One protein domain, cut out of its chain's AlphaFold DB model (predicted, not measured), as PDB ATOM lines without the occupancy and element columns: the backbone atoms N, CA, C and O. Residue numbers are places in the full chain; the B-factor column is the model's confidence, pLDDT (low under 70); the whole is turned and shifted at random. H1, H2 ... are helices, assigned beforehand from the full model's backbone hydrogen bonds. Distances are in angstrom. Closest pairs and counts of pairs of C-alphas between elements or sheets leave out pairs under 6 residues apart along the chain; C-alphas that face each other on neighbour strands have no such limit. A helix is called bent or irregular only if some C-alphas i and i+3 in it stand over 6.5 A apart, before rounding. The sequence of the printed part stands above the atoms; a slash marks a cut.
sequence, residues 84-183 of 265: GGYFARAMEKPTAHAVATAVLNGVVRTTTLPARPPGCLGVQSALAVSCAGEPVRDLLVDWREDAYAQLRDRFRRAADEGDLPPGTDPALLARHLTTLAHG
ATOM      1  N   GLY A  84     158.210 117.937 145.470       69.69
ATOM      2  CA  GLY A  84     157.281 116.816 145.305       69.69
ATOM      3  C   GLY A  84     155.944 117.179 144.655       69.69
ATOM      4  O   GLY A  84     155.241 116.286 144.183       69.69
ATOM      5  N   GLY A  85     155.634 118.470 144.498       78.19
ATOM      6  CA  GLY A  85     154.361 118.941 143.930       78.19
ATOM      7  C   GLY A  85     154.145 118.568 142.462       78.19
ATOM      8  O   GLY A  85     153.090 118.831 141.888       78.19
ATOM      9  N   TYR A  86     155.132 117.935 141.813       80.50
ATOM     10  CA  TYR A  86     154.926 117.318 140.502       80.50
ATOM     11  C   TYR A  86     153.872 116.215 140.547       80.50
ATOM     12  O   TYR A  86     153.229 115.993 139.529       80.50
ATOM     13  N   PHE A  87     153.710 115.532 141.684       81.19
ATOM     14  CA  PHE A  87     152.785 114.415 141.805       81.19
ATOM     15  C   PHE A  87     151.334 114.890 141.695       81.19
ATOM     16  O   PHE A  87     150.606 114.409 140.830       81.19
ATOM     17  N   ALA A  88     150.959 115.916 142.464       83.06
ATOM     18  CA  ALA A  88     149.638 116.542 142.377       83.06
ATOM     19  C   ALA A  88     149.350 117.061 140.954       83.06
ATOM     20  O   ALA A  88     148.353 116.686 140.343       83.06
ATOM     21  N   ARG A  89     150.296 117.805 140.358       84.56
ATOM     22  CA  ARG A  89     150.182 118.292 138.967       84.56
ATOM     23  C   ARG A  89     150.118 117.174 137.921       84.56
ATOM     24  O   ARG A  89     149.632 117.392 136.814       84.56
ATOM     25  N   ALA A  90     150.673 115.999 138.215       85.62
ATOM     26  CA  ALA A  90     150.610 114.856 137.313       85.62
ATOM     27  C   ALA A  90     149.212 114.233 137.301       85.62
ATOM     28  O   ALA A  90     148.776 113.807 136.236       85.62
ATOM     29  N   MET A  91     148.495 114.229 138.431       85.81
ATOM     30  CA  MET A  91     147.131 113.686 138.516       85.81
ATOM     31  C   MET A  91     146.118 114.471 137.673       85.81
ATOM     32  O   MET A  91     145.147 113.892 137.191       85.81
ATOM     33  N   GLU A  92     146.376 115.759 137.438       88.00
ATOM     34  CA  GLU A  92     145.549 116.645 136.606       88.00
ATOM     35  C   GLU A  92     145.681 116.379 135.096       88.00
ATOM     36  O   GLU A  92     144.969 116.976 134.289       88.00
ATOM     37  N   LYS A  93     146.611 115.512 134.671       88.44
ATOM     38  CA  LYS A  93     146.799 115.212 133.247       88.44
ATOM     39  C   LYS A  93     145.605 114.441 132.675       88.44
ATOM     40  O   LYS A  93     145.013 113.645 133.397       88.44
ATOM     41  N   PRO A  94     145.268 114.642 131.385       83.06
ATOM     42  CA  PRO A  94     144.048 114.095 130.791       83.06
ATOM     43  C   PRO A  94     144.096 112.575 130.591       83.06
ATOM     44  O   PRO A  94     143.097 111.912 130.837       83.06
ATOM     45  N   THR A  95     145.254 112.010 130.242       88.44
ATOM     46  CA  THR A  95     145.401 110.568 129.974       88.44
ATOM     47  C   THR A  95     146.266 109.874 131.022       88.44
ATOM     48  O   THR A  95     147.173 110.481 131.601       88.44
ATOM     49  N   ALA A  96     146.033 108.583 131.251       87.38
ATOM     50  CA  ALA A  96     146.835 107.723 132.109       87.38
ATOM     51  C   ALA A  96     148.305 107.706 131.674       87.38
ATOM     52  O   ALA A  96     149.202 107.787 132.517       87.38
ATOM     53  N   HIS A  97     148.564 107.686 130.363       86.81
ATOM     54  CA  HIS A  97     149.920 107.780 129.829       86.81
ATOM     55  C   HIS A  97     150.581 109.129 130.171       86.81
ATOM     56  O   HIS A  97     151.740 109.168 130.602       86.81
ATOM     57  N   ALA A  98     149.844 110.243 130.070       87.44
ATOM     58  CA  ALA A  98     150.353 111.559 130.448       87.44
ATOM     59  C   ALA A  98     150.597 111.681 131.963       87.44
ATOM     60  O   ALA A  98     151.601 112.276 132.363       87.44
ATOM     61  N   VAL A  99     149.737 111.085 132.801       89.12
ATOM     62  CA  VAL A  99     149.943 110.984 134.258       89.12
ATOM     63  C   VAL A  99     151.234 110.212 134.547       89.12
ATOM     64  O   VAL A  99     152.116 110.723 135.239       89.12
ATOM     65  N   ALA A 100     151.388 109.013 133.976       86.56
ATOM     66  CA  ALA A 100     152.563 108.162 134.169       86.56
ATOM     67  C   ALA A 100     153.858 108.876 133.747       86.56
ATOM     68  O   ALA A 100     154.835 108.918 134.500       86.56
ATOM     69  N   THR A 101     153.837 109.512 132.576       86.94
ATOM     70  CA  THR A 101     154.959 110.288 132.039       86.94
ATOM     71  C   THR A 101     155.307 111.473 132.937       86.94
ATOM     72  O   THR A 101     156.480 111.706 133.235       86.94
ATOM     73  N   ALA A 102     154.309 112.221 133.412       86.62
ATOM     74  CA  ALA A 102     154.519 113.362 134.298       86.62
ATOM     75  C   ALA A 102     155.094 112.944 135.662       86.62
ATOM     76  O   ALA A 102     155.998 113.616 136.163       86.62
ATOM     77  N   VAL A 103     154.637 111.822 136.230       85.06
ATOM     78  CA  VAL A 103     155.200 111.259 137.467       85.06
ATOM     79  C   VAL A 103     156.661 110.864 137.262       85.06
ATOM     80  O   VAL A 103     157.518 111.300 138.029       85.06
ATOM     81  N   LEU A 104     156.979 110.099 136.213       83.81
ATOM     82  CA  LEU A 104     158.349 109.648 135.948       83.81
ATOM     83  C   LEU A 104     159.296 110.817 135.654       83.81
ATOM     84  O   LEU A 104     160.391 110.872 136.213       83.81
ATOM     85  N   ASN A 105     158.868 111.790 134.849       83.38
ATOM     86  CA  ASN A 105     159.643 113.004 134.586       83.38
ATOM     87  C   ASN A 105     159.831 113.847 135.849       83.38
ATOM     88  O   ASN A 105     160.902 114.415 136.061       83.38
ATOM     89  N   GLY A 106     158.809 113.923 136.703       80.19
ATOM     90  CA  GLY A 106     158.892 114.570 138.004       80.19
ATOM     91  C   GLY A 106     159.953 113.928 138.891       80.19
ATOM     92  O   GLY A 106     160.829 114.636 139.381       80.19
ATOM     93  N   VAL A 107     159.944 112.595 138.993       77.62
ATOM     94  CA  VAL A 107     160.965 111.816 139.711       77.62
ATOM     95  C   VAL A 107     162.352 112.045 139.116       77.62
ATOM     96  O   VAL A 107     163.301 112.278 139.855       77.62
ATOM     97  N   VAL A 108     162.511 112.009 137.790       79.00
ATOM     98  CA  VAL A 108     163.812 112.279 137.156       79.00
ATOM     99  C   VAL A 108     164.289 113.678 137.535       79.00
ATOM    100  O   VAL A 108     165.368 113.815 138.094       79.00
ATOM    101  N   ARG A 109     163.460 114.710 137.354       74.56
ATOM    102  CA  ARG A 109     163.833 116.089 137.689       74.56
ATOM    103  C   ARG A 109     164.198 116.259 139.159       74.56
ATOM    104  O   ARG A 109     165.174 116.934 139.456       74.56
ATOM    105  N   THR A 110     163.451 115.673 140.090       69.69
ATOM    106  CA  THR A 110     163.771 115.803 141.520       69.69
ATOM    107  C   THR A 110     165.021 115.031 141.920       69.69
ATOM    108  O   THR A 110     165.684 115.441 142.866       69.69
ATOM    109  N   THR A 111     165.375 113.970 141.192       66.50
ATOM    110  CA  THR A 111     166.534 113.118 141.503       66.50
ATOM    111  C   THR A 111     167.809 113.456 140.736       66.50
ATOM    112  O   THR A 111     168.878 113.036 141.169       66.50
ATOM    113  N   THR A 112     167.734 114.194 139.622       67.31
ATOM    114  CA  THR A 112     168.896 114.526 138.775       67.31
ATOM    115  C   THR A 112     169.296 115.998 138.811       67.31
ATOM    116  O   THR A 112     170.246 116.376 138.127       67.31
ATOM    117  N   LEU A 113     168.576 116.859 139.536       63.72
ATOM    118  CA  LEU A 113     168.945 118.271 139.629       63.72
ATOM    119  C   LEU A 113     170.219 118.435 140.479       63.72
ATOM    120  O   LEU A 113     170.204 118.055 141.646       63.72
ATOM    121  N   PRO A 114     171.286 119.065 139.950       53.28
ATOM    122  CA  PRO A 114     172.587 119.155 140.624       53.28
ATOM    123  C   PRO A 114     172.573 120.008 141.902       53.28
ATOM    124  O   PRO A 114     173.495 119.931 142.702       53.28
ATOM    125  N   ALA A 115     171.526 120.810 142.111       55.72
ATOM    126  CA  ALA A 115     171.354 121.639 143.303       55.72
ATOM    127  C   ALA A 115     170.631 120.922 144.463       55.72
ATOM    128  O   ALA A 115     170.299 121.571 145.454       55.72
ATOM    129  N   ARG A 116     170.306 119.624 144.338       58.44
ATOM    130  CA  ARG A 116     169.560 118.861 145.355       58.44
ATOM    131  C   ARG A 116     170.168 117.470 145.570       58.44
ATOM    132  O   ARG A 116     170.677 116.894 144.609       58.44
ATOM    133  N   PRO A 117     170.099 116.908 146.792       58.19
ATOM    134  CA  PRO A 117     170.563 115.548 147.043       58.19
ATOM    135  C   PRO A 117     169.847 114.539 146.126       58.19
ATOM    136  O   PRO A 117     168.632 114.647 145.923       58.19
ATOM    137  N   PRO A 118     170.558 113.546 145.565       53.84
ATOM    138  CA  PRO A 118     169.951 112.574 144.666       53.84
ATOM    139  C   PRO A 118     168.973 111.652 145.417       53.84
ATOM    140  O   PRO A 118     169.320 110.981 146.389       53.84
ATOM    141  N   GLY A 119     167.739 111.557 144.922       56.09
ATOM    142  CA  GLY A 119     166.706 110.654 145.446       56.09
ATOM    143  C   GLY A 119     165.430 111.383 145.862       56.09
ATOM    144  O   GLY A 119     165.411 112.601 145.976       56.09
ATOM    145  N   CYS A 120     164.337 110.646 146.052       62.56
ATOM    146  CA  CYS A 120     163.110 111.202 146.627       62.56
ATOM    147  C   CYS A 120     163.251 111.223 148.156       62.56
ATOM    148  O   CYS A 120     163.607 110.195 148.737       62.56
ATOM    149  N   LEU A 121     162.950 112.355 148.800       59.19
ATOM    150  CA  LEU A 121     163.043 112.532 150.257       59.19
ATOM    151  C   LEU A 121     162.344 111.399 151.029       59.19
ATOM    152  O   LEU A 121     162.932 110.825 151.941       59.19
ATOM    153  N   GLY A 122     161.128 111.014 150.624       56.75
ATOM    154  CA  GLY A 122     160.379 109.927 151.270       56.75
ATOM    155  C   GLY A 122     160.914 108.518 150.976       56.75
ATOM    156  O   GLY A 122     160.613 107.567 151.698       56.75
ATOM    157  N   VAL A 123     161.744 108.351 149.942       56.28
ATOM    158  CA  VAL A 123     162.456 107.090 149.671       56.28
ATOM    159  C   VAL A 123     163.704 106.992 150.531       56.28
ATOM    160  O   VAL A 123     163.869 106.002 151.239       56.28
ATOM    161  N   GLN A 124     164.528 108.041 150.513       59.44
ATOM    162  CA  GLN A 124     165.763 108.115 151.292       59.44
ATOM    163  C   GLN A 124     165.479 108.064 152.797       59.44
ATOM    164  O   GLN A 124     166.133 107.325 153.528       59.44
ATOM    165  N   SER A 125     164.432 108.758 153.252       58.66
ATOM    166  CA  SER A 125     164.080 108.791 154.672       58.66
ATOM    167  C   SER A 125     163.592 107.445 155.200       58.66
ATOM    168  O   SER A 125     163.905 107.125 156.339       58.66
ATOM    169  N   ALA A 126     162.878 106.636 154.404       56.84
ATOM    170  CA  ALA A 126     162.332 105.361 154.888       56.84
ATOM    171  C   ALA A 126     163.352 104.215 154.893       56.84
ATOM    172  O   ALA A 126     163.176 103.245 155.622       56.84
ATOM    173  N   LEU A 127     164.405 104.300 154.070       55.09
ATOM    174  CA  LEU A 127     165.482 103.303 154.056       55.09
ATOM    175  C   LEU A 127     166.392 103.407 155.291       55.09
ATOM    176  O   LEU A 127     167.135 102.472 155.577       55.09
ATOM    177  N   ALA A 128     166.319 104.525 156.016       53.84
ATOM    178  CA  ALA A 128     167.173 104.851 157.153       53.84
ATOM    179  C   ALA A 128     166.452 104.772 158.513       53.84
ATOM    180  O   ALA A 128     166.910 105.404 159.457       53.84
ATOM    181  N   VAL A 129     165.318 104.062 158.625       53.69
ATOM    182  CA  VAL A 129     164.558 103.963 159.888       53.69
ATOM    183  C   VAL A 129     164.781 102.608 160.569       53.69
ATOM    184  O   VAL A 129     164.374 101.566 160.055       53.69
ATOM    185  N   SER A 130     165.416 102.628 161.739       53.88
ATOM    186  CA  SER A 130     165.515 101.530 162.704       53.88
ATOM    187  C   SER A 130     164.265 101.453 163.598       53.88
ATOM    188  O   SER A 130     163.354 102.280 163.510       53.88
ATOM    189  N   CYS A 131     164.206 100.475 164.512       50.53
ATOM    190  CA  CYS A 131     163.091 100.318 165.457       50.53
ATOM    191  C   CYS A 131     162.843 101.547 166.357       50.53
ATOM    192  O   CYS A 131     161.789 101.631 166.970       50.53
ATOM    193  N   ALA A 132     163.775 102.501 166.463       51.53
ATOM    194  CA  ALA A 132     163.595 103.720 167.259       51.53
ATOM    195  C   ALA A 132     162.765 104.813 166.549       51.53
ATOM    196  O   ALA A 132     162.404 105.811 167.173       51.53
ATOM    197  N   GLY A 133     162.467 104.649 165.256       59.31
ATOM    198  CA  GLY A 133     161.720 105.616 164.448       59.31
ATOM    199  C   GLY A 133     160.338 105.139 163.999       59.31
ATOM    200  O   GLY A 133     159.868 105.614 162.969       59.31
ATOM    201  N   GLU A 134     159.687 104.221 164.726       65.38
ATOM    202  CA  GLU A 134     158.405 103.620 164.304       65.38
ATOM    203  C   GLU A 134     157.329 104.636 163.889       65.38
ATOM    204  O   GLU A 134     156.807 104.480 162.790       65.38
ATOM    205  N   PRO A 135     157.066 105.730 164.634       72.38
ATOM    206  CA  PRO A 135     156.053 106.706 164.221       72.38
ATOM    207  C   PRO A 135     156.375 107.388 162.882       72.38
ATOM    208  O   PRO A 135     155.483 107.750 162.120       72.38
ATOM    209  N   VAL A 136     157.663 107.553 162.568       73.94
ATOM    210  CA  VAL A 136     158.116 108.139 161.298       73.94
ATOM    211  C   VAL A 136     158.099 107.113 160.173       73.94
ATOM    212  O   VAL A 136     157.802 107.462 159.033       73.94
ATOM    213  N   ARG A 137     158.394 105.847 160.479       73.44
ATOM    214  CA  ARG A 137     158.206 104.744 159.535       73.44
ATOM    215  C   ARG A 137     156.741 104.657 159.127       73.44
ATOM    216  O   ARG A 137     156.478 104.622 157.931       73.44
ATOM    217  N   ASP A 138     155.831 104.671 160.091       79.00
ATOM    218  CA  ASP A 138     154.395 104.565 159.844       79.00
ATOM    219  C   ASP A 138     153.907 105.783 159.041       79.00
ATOM    220  O   ASP A 138     153.302 105.609 157.991       79.00
ATOM    221  N   LEU A 139     154.346 106.999 159.394       80.31
ATOM    222  CA  LEU A 139     154.087 108.210 158.599       80.31
ATOM    223  C   LEU A 139     154.567 108.094 157.138       80.31
ATOM    224  O   LEU A 139     153.900 108.562 156.217       80.31
ATOM    225  N   LEU A 140     155.742 107.502 156.906       77.00
ATOM    226  CA  LEU A 140     156.284 107.304 155.558       77.00
ATOM    227  C   LEU A 140     155.573 106.178 154.799       77.00
ATOM    228  O   LEU A 140     155.528 106.229 153.568       77.00
ATOM    229  N   VAL A 141     155.059 105.165 155.500       81.31
ATOM    230  CA  VAL A 141     154.200 104.123 154.925       81.31
ATOM    231  C   VAL A 141     152.880 104.744 154.494       81.31
ATOM    232  O   VAL A 141     152.542 104.626 153.320       81.31
ATOM    233  N   ASP A 142     152.214 105.487 155.377       83.19
ATOM    234  CA  ASP A 142     150.955 106.176 155.087       83.19
ATOM    235  C   ASP A 142     151.110 107.116 153.888       83.19
ATOM    236  O   ASP A 142     150.367 107.021 152.918       83.19
ATOM    237  N   TRP A 143     152.171 107.928 153.865       80.38
ATOM    238  CA  TRP A 143     152.452 108.828 152.743       80.38
ATOM    239  C   TRP A 143     152.630 108.094 151.398       80.38
ATOM    240  O   TRP A 143     152.246 108.601 150.341       80.38
ATOM    241  N   ARG A 144     153.214 106.888 151.409       78.69
ATOM    242  CA  ARG A 144     153.377 106.059 150.201       78.69
ATOM    243  C   ARG A 144     152.079 105.387 149.784       78.69
ATOM    244  O   ARG A 144     151.809 105.313 148.586       78.69
ATOM    245  N   GLU A 145     151.308 104.893 150.746       84.88
ATOM    246  CA  GLU A 145     149.999 104.297 150.500       84.88
ATOM    247  C   GLU A 145     149.019 105.344 149.960       84.88
ATOM    248  O   GLU A 145     148.320 105.068 148.987       84.88
ATOM    249  N   ASP A 146     149.057 106.577 150.467       85.75
ATOM    250  CA  ASP A 146     148.269 107.701 149.955       85.75
ATOM    251  C   ASP A 146     148.623 108.032 148.499       85.75
ATOM    252  O   ASP A 146     147.739 108.233 147.661       85.75
ATOM    253  N   ALA A 147     149.916 108.063 148.162       82.25
ATOM    254  CA  ALA A 147     150.359 108.270 146.784       82.25
ATOM    255  C   ALA A 147     149.921 107.110 145.870       82.25
ATOM    256  O   ALA A 147     149.460 107.327 144.745       82.25
ATOM    257  N   TYR A 148     150.022 105.868 146.346       86.81
ATOM    258  CA  TYR A 148     149.549 104.699 145.610       86.81
ATOM    259  C   TYR A 148     148.029 104.733 145.388       86.81
ATOM    260  O   TYR A 148     147.573 104.499 144.266       86.81
ATOM    261  N   ALA A 149     147.249 105.065 146.418       89.19
ATOM    262  CA  ALA A 149     145.797 105.167 146.345       89.19
ATOM    263  C   ALA A 149     145.359 106.231 145.330       89.19
ATOM    264  O   ALA A 149     144.518 105.944 144.478       89.19
ATOM    265  N   GLN A 150     145.996 107.407 145.337       88.69
ATOM    266  CA  GLN A 150     145.729 108.465 144.355       88.69
ATOM    267  C   GLN A 150     145.996 108.007 142.913       88.69
ATOM    268  O   GLN A 150     145.166 108.226 142.029       88.69
ATOM    269  N   LEU A 151     147.121 107.323 142.668       87.25
ATOM    270  CA  LEU A 151     147.439 106.763 141.348       87.25
ATOM    271  C   LEU A 151     146.431 105.694 140.914       87.25
ATOM    272  O   LEU A 151     145.973 105.702 139.772       87.25
ATOM    273  N   ARG A 152     146.079 104.780 141.822       92.19
ATOM    274  CA  ARG A 152     145.104 103.714 141.567       92.19
ATOM    275  C   ARG A 152     143.755 104.302 141.177       92.19
ATOM    276  O   ARG A 152     143.182 103.887 140.173       92.19
ATOM    277  N   ASP A 153     143.264 105.268 141.941       92.19
ATOM    278  CA  ASP A 153     141.950 105.862 141.714       92.19
ATOM    279  C   ASP A 153     141.937 106.675 140.407       92.19
ATOM    280  O   ASP A 153     140.974 106.600 139.638       92.19
ATOM    281  N   ARG A 154     143.044 107.358 140.081       90.81
ATOM    282  CA  ARG A 154     143.221 108.049 138.796       90.81
ATOM    283  C   ARG A 154     143.232 107.092 137.602       90.81
ATOM    284  O   ARG A 154     142.637 107.422 136.574       90.81
ATOM    285  N   PHE A 155     143.889 105.935 137.705       89.50
ATOM    286  CA  PHE A 155     143.887 104.935 136.631       89.50
ATOM    287  C   PHE A 155     142.578 104.172 136.532       89.50
ATOM    288  O   PHE A 155     142.184 103.822 135.427       89.50
ATOM    289  N   ARG A 156     141.866 103.964 137.644       90.94
ATOM    290  CA  ARG A 156     140.505 103.424 137.592       90.94
ATOM    291  C   ARG A 156     139.607 104.350 136.778       90.94
ATOM    292  O   ARG A 156     138.970 103.893 135.843       90.94
ATOM    293  N   ARG A 157     139.669 105.656 137.049       89.44
ATOM    294  CA  ARG A 157     138.954 106.662 136.259       89.44
ATOM    295  C   ARG A 157     139.335 106.623 134.773       89.44
ATOM    296  O   ARG A 157     138.455 106.677 133.930       89.44
ATOM    297  N   ALA A 158     140.623 106.477 134.451       88.75
ATOM    298  CA  ALA A 158     141.074 106.351 133.061       88.75
ATOM    299  C   ALA A 158     140.536 105.084 132.372       88.75
ATOM    300  O   ALA A 158     140.212 105.119 131.189       88.75
ATOM    301  N   ALA A 159     140.431 103.970 133.103       88.06
ATOM    302  CA  ALA A 159     139.823 102.745 132.591       88.06
ATOM    303  C   ALA A 159     138.324 102.936 132.320       88.06
ATOM    304  O   ALA A 159     137.848 102.528 131.264       88.06
ATOM    305  N   ASP A 160     137.612 103.607 133.230       87.88
ATOM    306  CA  ASP A 160     136.189 103.933 133.071       87.88
ATOM    307  C   ASP A 160     135.949 104.891 131.882       87.88
ATOM    308  O   ASP A 160     134.936 104.795 131.193       87.88
ATOM    309  N   GLU A 161     136.902 105.789 131.611       87.75
ATOM    310  CA  GLU A 161     136.902 106.727 130.476       87.75
ATOM    311  C   GLU A 161     137.338 106.074 129.145       87.75
ATOM    312  O   GLU A 161     137.242 106.704 128.093       87.75
ATOM    313  N   GLY A 162     137.789 104.814 129.165       86.31
ATOM    314  CA  GLY A 162     138.238 104.077 127.975       86.31
ATOM    315  C   GLY A 162     139.643 104.441 127.480       86.31
ATOM    316  O   GLY A 162     140.023 104.047 126.381       86.31
ATOM    317  N   ASP A 163     140.424 105.168 128.282       87.88
ATOM    318  CA  ASP A 163     141.798 105.597 127.974       87.88
ATOM    319  C   ASP A 163     142.844 104.493 128.243       87.88
ATOM    320  O   ASP A 163     144.016 104.625 127.897       87.88
ATOM    321  N   LEU A 164     142.436 103.381 128.864       85.12
ATOM    322  CA  LEU A 164     143.292 102.217 129.092       85.12
ATOM    323  C   LEU A 164     142.847 101.016 128.248       85.12
ATOM    324  O   LEU A 164     141.646 100.771 128.118       85.12
ATOM    325  N   PRO A 165     143.795 100.205 127.733       83.69
ATOM    326  CA  PRO A 165     143.462  98.985 127.013       83.69
ATOM    327  C   PRO A 165     142.577  98.048 127.851       83.69
ATOM    328  O   PRO A 165     142.839  97.870 129.051       83.69
ATOM    329  N   PRO A 166     141.569  97.397 127.241       79.12
ATOM    330  CA  PRO A 166     140.691  96.473 127.947       79.12
ATOM    331  C   PRO A 166     141.497  95.323 128.568       79.12
ATOM    332  O   PRO A 166     142.349  94.719 127.918       79.12
ATOM    333  N   GLY A 167     141.234  95.032 129.844       80.75
ATOM    334  CA  GLY A 167     141.973  94.029 130.623       80.75
ATOM    335  C   GLY A 167     143.198  94.563 131.375       80.75
ATOM    336  O   GLY A 167     143.856  93.796 132.076       80.75
ATOM    337  N   THR A 168     143.497  95.862 131.280       85.12
ATOM    338  CA  THR A 168     144.508  96.501 132.136       85.12
ATOM    339  C   THR A 168     143.998  96.580 133.572       85.12
ATOM    340  O   THR A 168     142.924  97.122 133.808       85.12
ATOM    341  N   ASP A 169     144.779  96.085 134.536       88.50
ATOM    342  CA  ASP A 169     144.495  96.253 135.966       88.50
ATOM    343  C   ASP A 169     145.066  97.601 136.466       88.50
ATOM    344  O   ASP A 169     146.295  97.756 136.552       88.50
ATOM    345  N   PRO A 170     144.208  98.578 136.830       89.25
ATOM    346  CA  PRO A 170     144.645  99.888 137.312       89.25
ATOM    347  C   PRO A 170     145.492  99.825 138.587       89.25
ATOM    348  O   PRO A 170     146.393 100.645 138.774       89.25
ATOM    349  N   ALA A 171     145.236  98.849 139.464       88.06
ATOM    350  CA  ALA A 171     145.974  98.682 140.710       88.06
ATOM    351  C   ALA A 171     147.391  98.161 140.448       88.06
ATOM    352  O   ALA A 171     148.361  98.675 141.014       88.06
ATOM    353  N   LEU A 172     147.542  97.193 139.539       88.44
ATOM    354  CA  LEU A 172     148.865  96.716 139.124       88.44
ATOM    355  C   LEU A 172     149.670  97.809 138.420       88.44
ATOM    356  O   LEU A 172     150.862  97.951 138.703       88.44
ATOM    357  N   LEU A 173     149.038  98.618 137.566       87.38
ATOM    358  CA  LEU A 173     149.701  99.744 136.905       87.38
ATOM    359  C   LEU A 173     150.171 100.802 137.918       87.38
ATOM    360  O   LEU A 173     151.336 101.212 137.889       87.38
ATOM    361  N   ALA A 174     149.308 101.186 138.863       88.25
ATOM    362  CA  ALA A 174     149.656 102.102 139.948       88.25
ATOM    363  C   ALA A 174     150.817 101.570 140.794       88.25
ATOM    364  O   ALA A 174     151.769 102.300 141.083       88.25
ATOM    365  N   ARG A 175     150.793 100.281 141.143       85.88
ATOM    366  CA  ARG A 175     151.847  99.640 141.936       85.88
ATOM    367  C   ARG A 175     153.164  99.569 141.172       85.88
ATOM    368  O   ARG A 175     154.223  99.814 141.754       85.88
ATOM    369  N   HIS A 176     153.114  99.272 139.876       85.00
ATOM    370  CA  HIS A 176     154.290  99.255 139.015       85.00
ATOM    371  C   HIS A 176     154.940 100.642 138.936       85.00
ATOM    372  O   HIS A 176     156.131 100.779 139.215       85.00
ATOM    373  N   LEU A 177     154.156 101.688 138.660       84.50
ATOM    374  CA  LEU A 177     154.657 103.062 138.593       84.50
ATOM    375  C   LEU A 177     155.185 103.563 139.936       84.50
ATOM    376  O   LEU A 177     156.252 104.170 139.985       84.50
ATOM    377  N   THR A 178     154.500 103.240 141.031       80.00
ATOM    378  CA  THR A 178     154.969 103.542 142.389       80.00
ATOM    379  C   THR A 178     156.302 102.840 142.657       80.00
ATOM    380  O   THR A 178     157.225 103.455 143.179       80.00
ATOM    381  N   THR A 179     156.469 101.590 142.222       80.94
ATOM    382  CA  THR A 179     157.736 100.855 142.364       80.94
ATOM    383  C   THR A 179     158.863 101.481 141.537       80.94
ATOM    384  O   THR A 179     159.987 101.574 142.019       80.94
ATOM    385  N   LEU A 180     158.592 101.959 140.319       78.75
ATOM    386  CA  LEU A 180     159.586 102.655 139.489       78.75
ATOM    387  C   LEU A 180     159.956 104.037 140.045       78.75
ATOM    388  O   LEU A 180     161.117 104.444 139.980       78.75
ATOM    389  N   ALA A 181     158.980 104.751 140.605       71.06
ATOM    390  CA  ALA A 181     159.184 106.056 141.222       71.06
ATOM    391  C   ALA A 181     159.999 105.961 142.522       71.06
ATOM    392  O   ALA A 181     160.869 106.798 142.764       71.06
ATOM    393  N   HIS A 182     159.735 104.929 143.333       66.06
ATOM    394  CA  HIS A 182     160.325 104.747 144.662       66.06
ATOM    395  C   HIS A 182     161.465 103.728 144.712       66.06
ATOM    396  O   HIS A 182     162.068 103.532 145.768       66.06
ATOM    397  N   GLY A 183     161.759 103.056 143.597       61.59
ATOM    398  CA  GLY A 183     162.811 102.056 143.527       61.59
ATOM    399  C   GLY A 183     164.149 102.658 143.961       61.59
ATOM    400  O   GLY A 183     164.450 103.793 143.574       61.59
TER     401      GLY A 183
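This is residues 84 to 183 of the 265 residues of the protein "Transcriptional regulator" of Streptomyces sp. (strain SPB78) (UniProt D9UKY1). The long helix H4 and helix H2 form the two sides of a narrow V, closest where H2 begins near the last turns of H4; H5 folds back across H4 on one side of this V, and H1, in a hairpin with H2, packs on its other side. The short helix H3 and its links span the open end, where residues 112 to 117 and 130 to 135 stick out. The printed part has 100 residues with five named helices, H1 to H5 in chain order, and no named strand: the class is all helix. It is compact, with a radius of gyration of the C-alphas of 14.7 A, and spans 46 by 31 by 18 A.

The hub is H4, residues 131 to 160, which touches the four other helices. It is irregular: C-alphas 132 and 135 are 8.7 A apart, its line is a rough one, and it has a kink of 35 degrees near residue 138. H5, residues 170 to 182, touches residues 147 to 159 of H4 at a steep tilt of 45 degrees, opposite ways; the closest C-alphas, of Arg 152 and Ala 174, are 5.1 A apart. H2, residues 96 to 112, only just touches H4, with 3 pairs of C-alphas within 8 A, the closest those of Ala 96 and Ala 158 at 6.0 A. Their tilt of 33 degrees, opposite ways, is only just shallow. H2 touches H5 with residues 100 to 107 at a shallow tilt of 12 degrees, the same way; the closest C-alphas, of Val 107 and Ala 181, are 6.2 A apart. H1, residues 84 to 91, forms a helical hairpin with H2, with the closest C-alphas, of Ala 90 and Val 99, 5.0 A apart. H1 only just touches H4, with 3 pairs of C-alphas within 8 A, the closest those of Met 91 and Arg 154 at 6.9 A, and is apart from H5. H3, residues 121 to 127, touches residues 137 to 140 of H4 at a steep tilt of 56 degrees; the closest C-alphas, of Ala 126 and Arg 137, are 6.2 A apart. The packing is only just mostly aligned, with 4 of 6 touching pairs at a shallow tilt. Every O i to N i+4 pair is within hydrogen-bond range in H2 and H5; the counts are 3 of 4 in H1, 2 of 3 in H3 and 24 of 26 in H4.

H4 runs 42.3 A from C-alpha 131 at (163.091, 100.318, 165.457) to C-alpha 160 at (136.189, 103.933, 133.071). H2 is 24.0 A long, H5 18.0 A, H1 12.6 A and H3 10.3 A. H1 begins at C-alpha 84 (157.281, 116.816, 145.305).

The C-alphas farthest apart, of Ala 132 and Gly 162, are 46.8 A apart. The printed part has no cut and no long link. The mean pLDDT of the printed part is 77.2; residues 84, 110 to 134 and 182 to 183 are under 70.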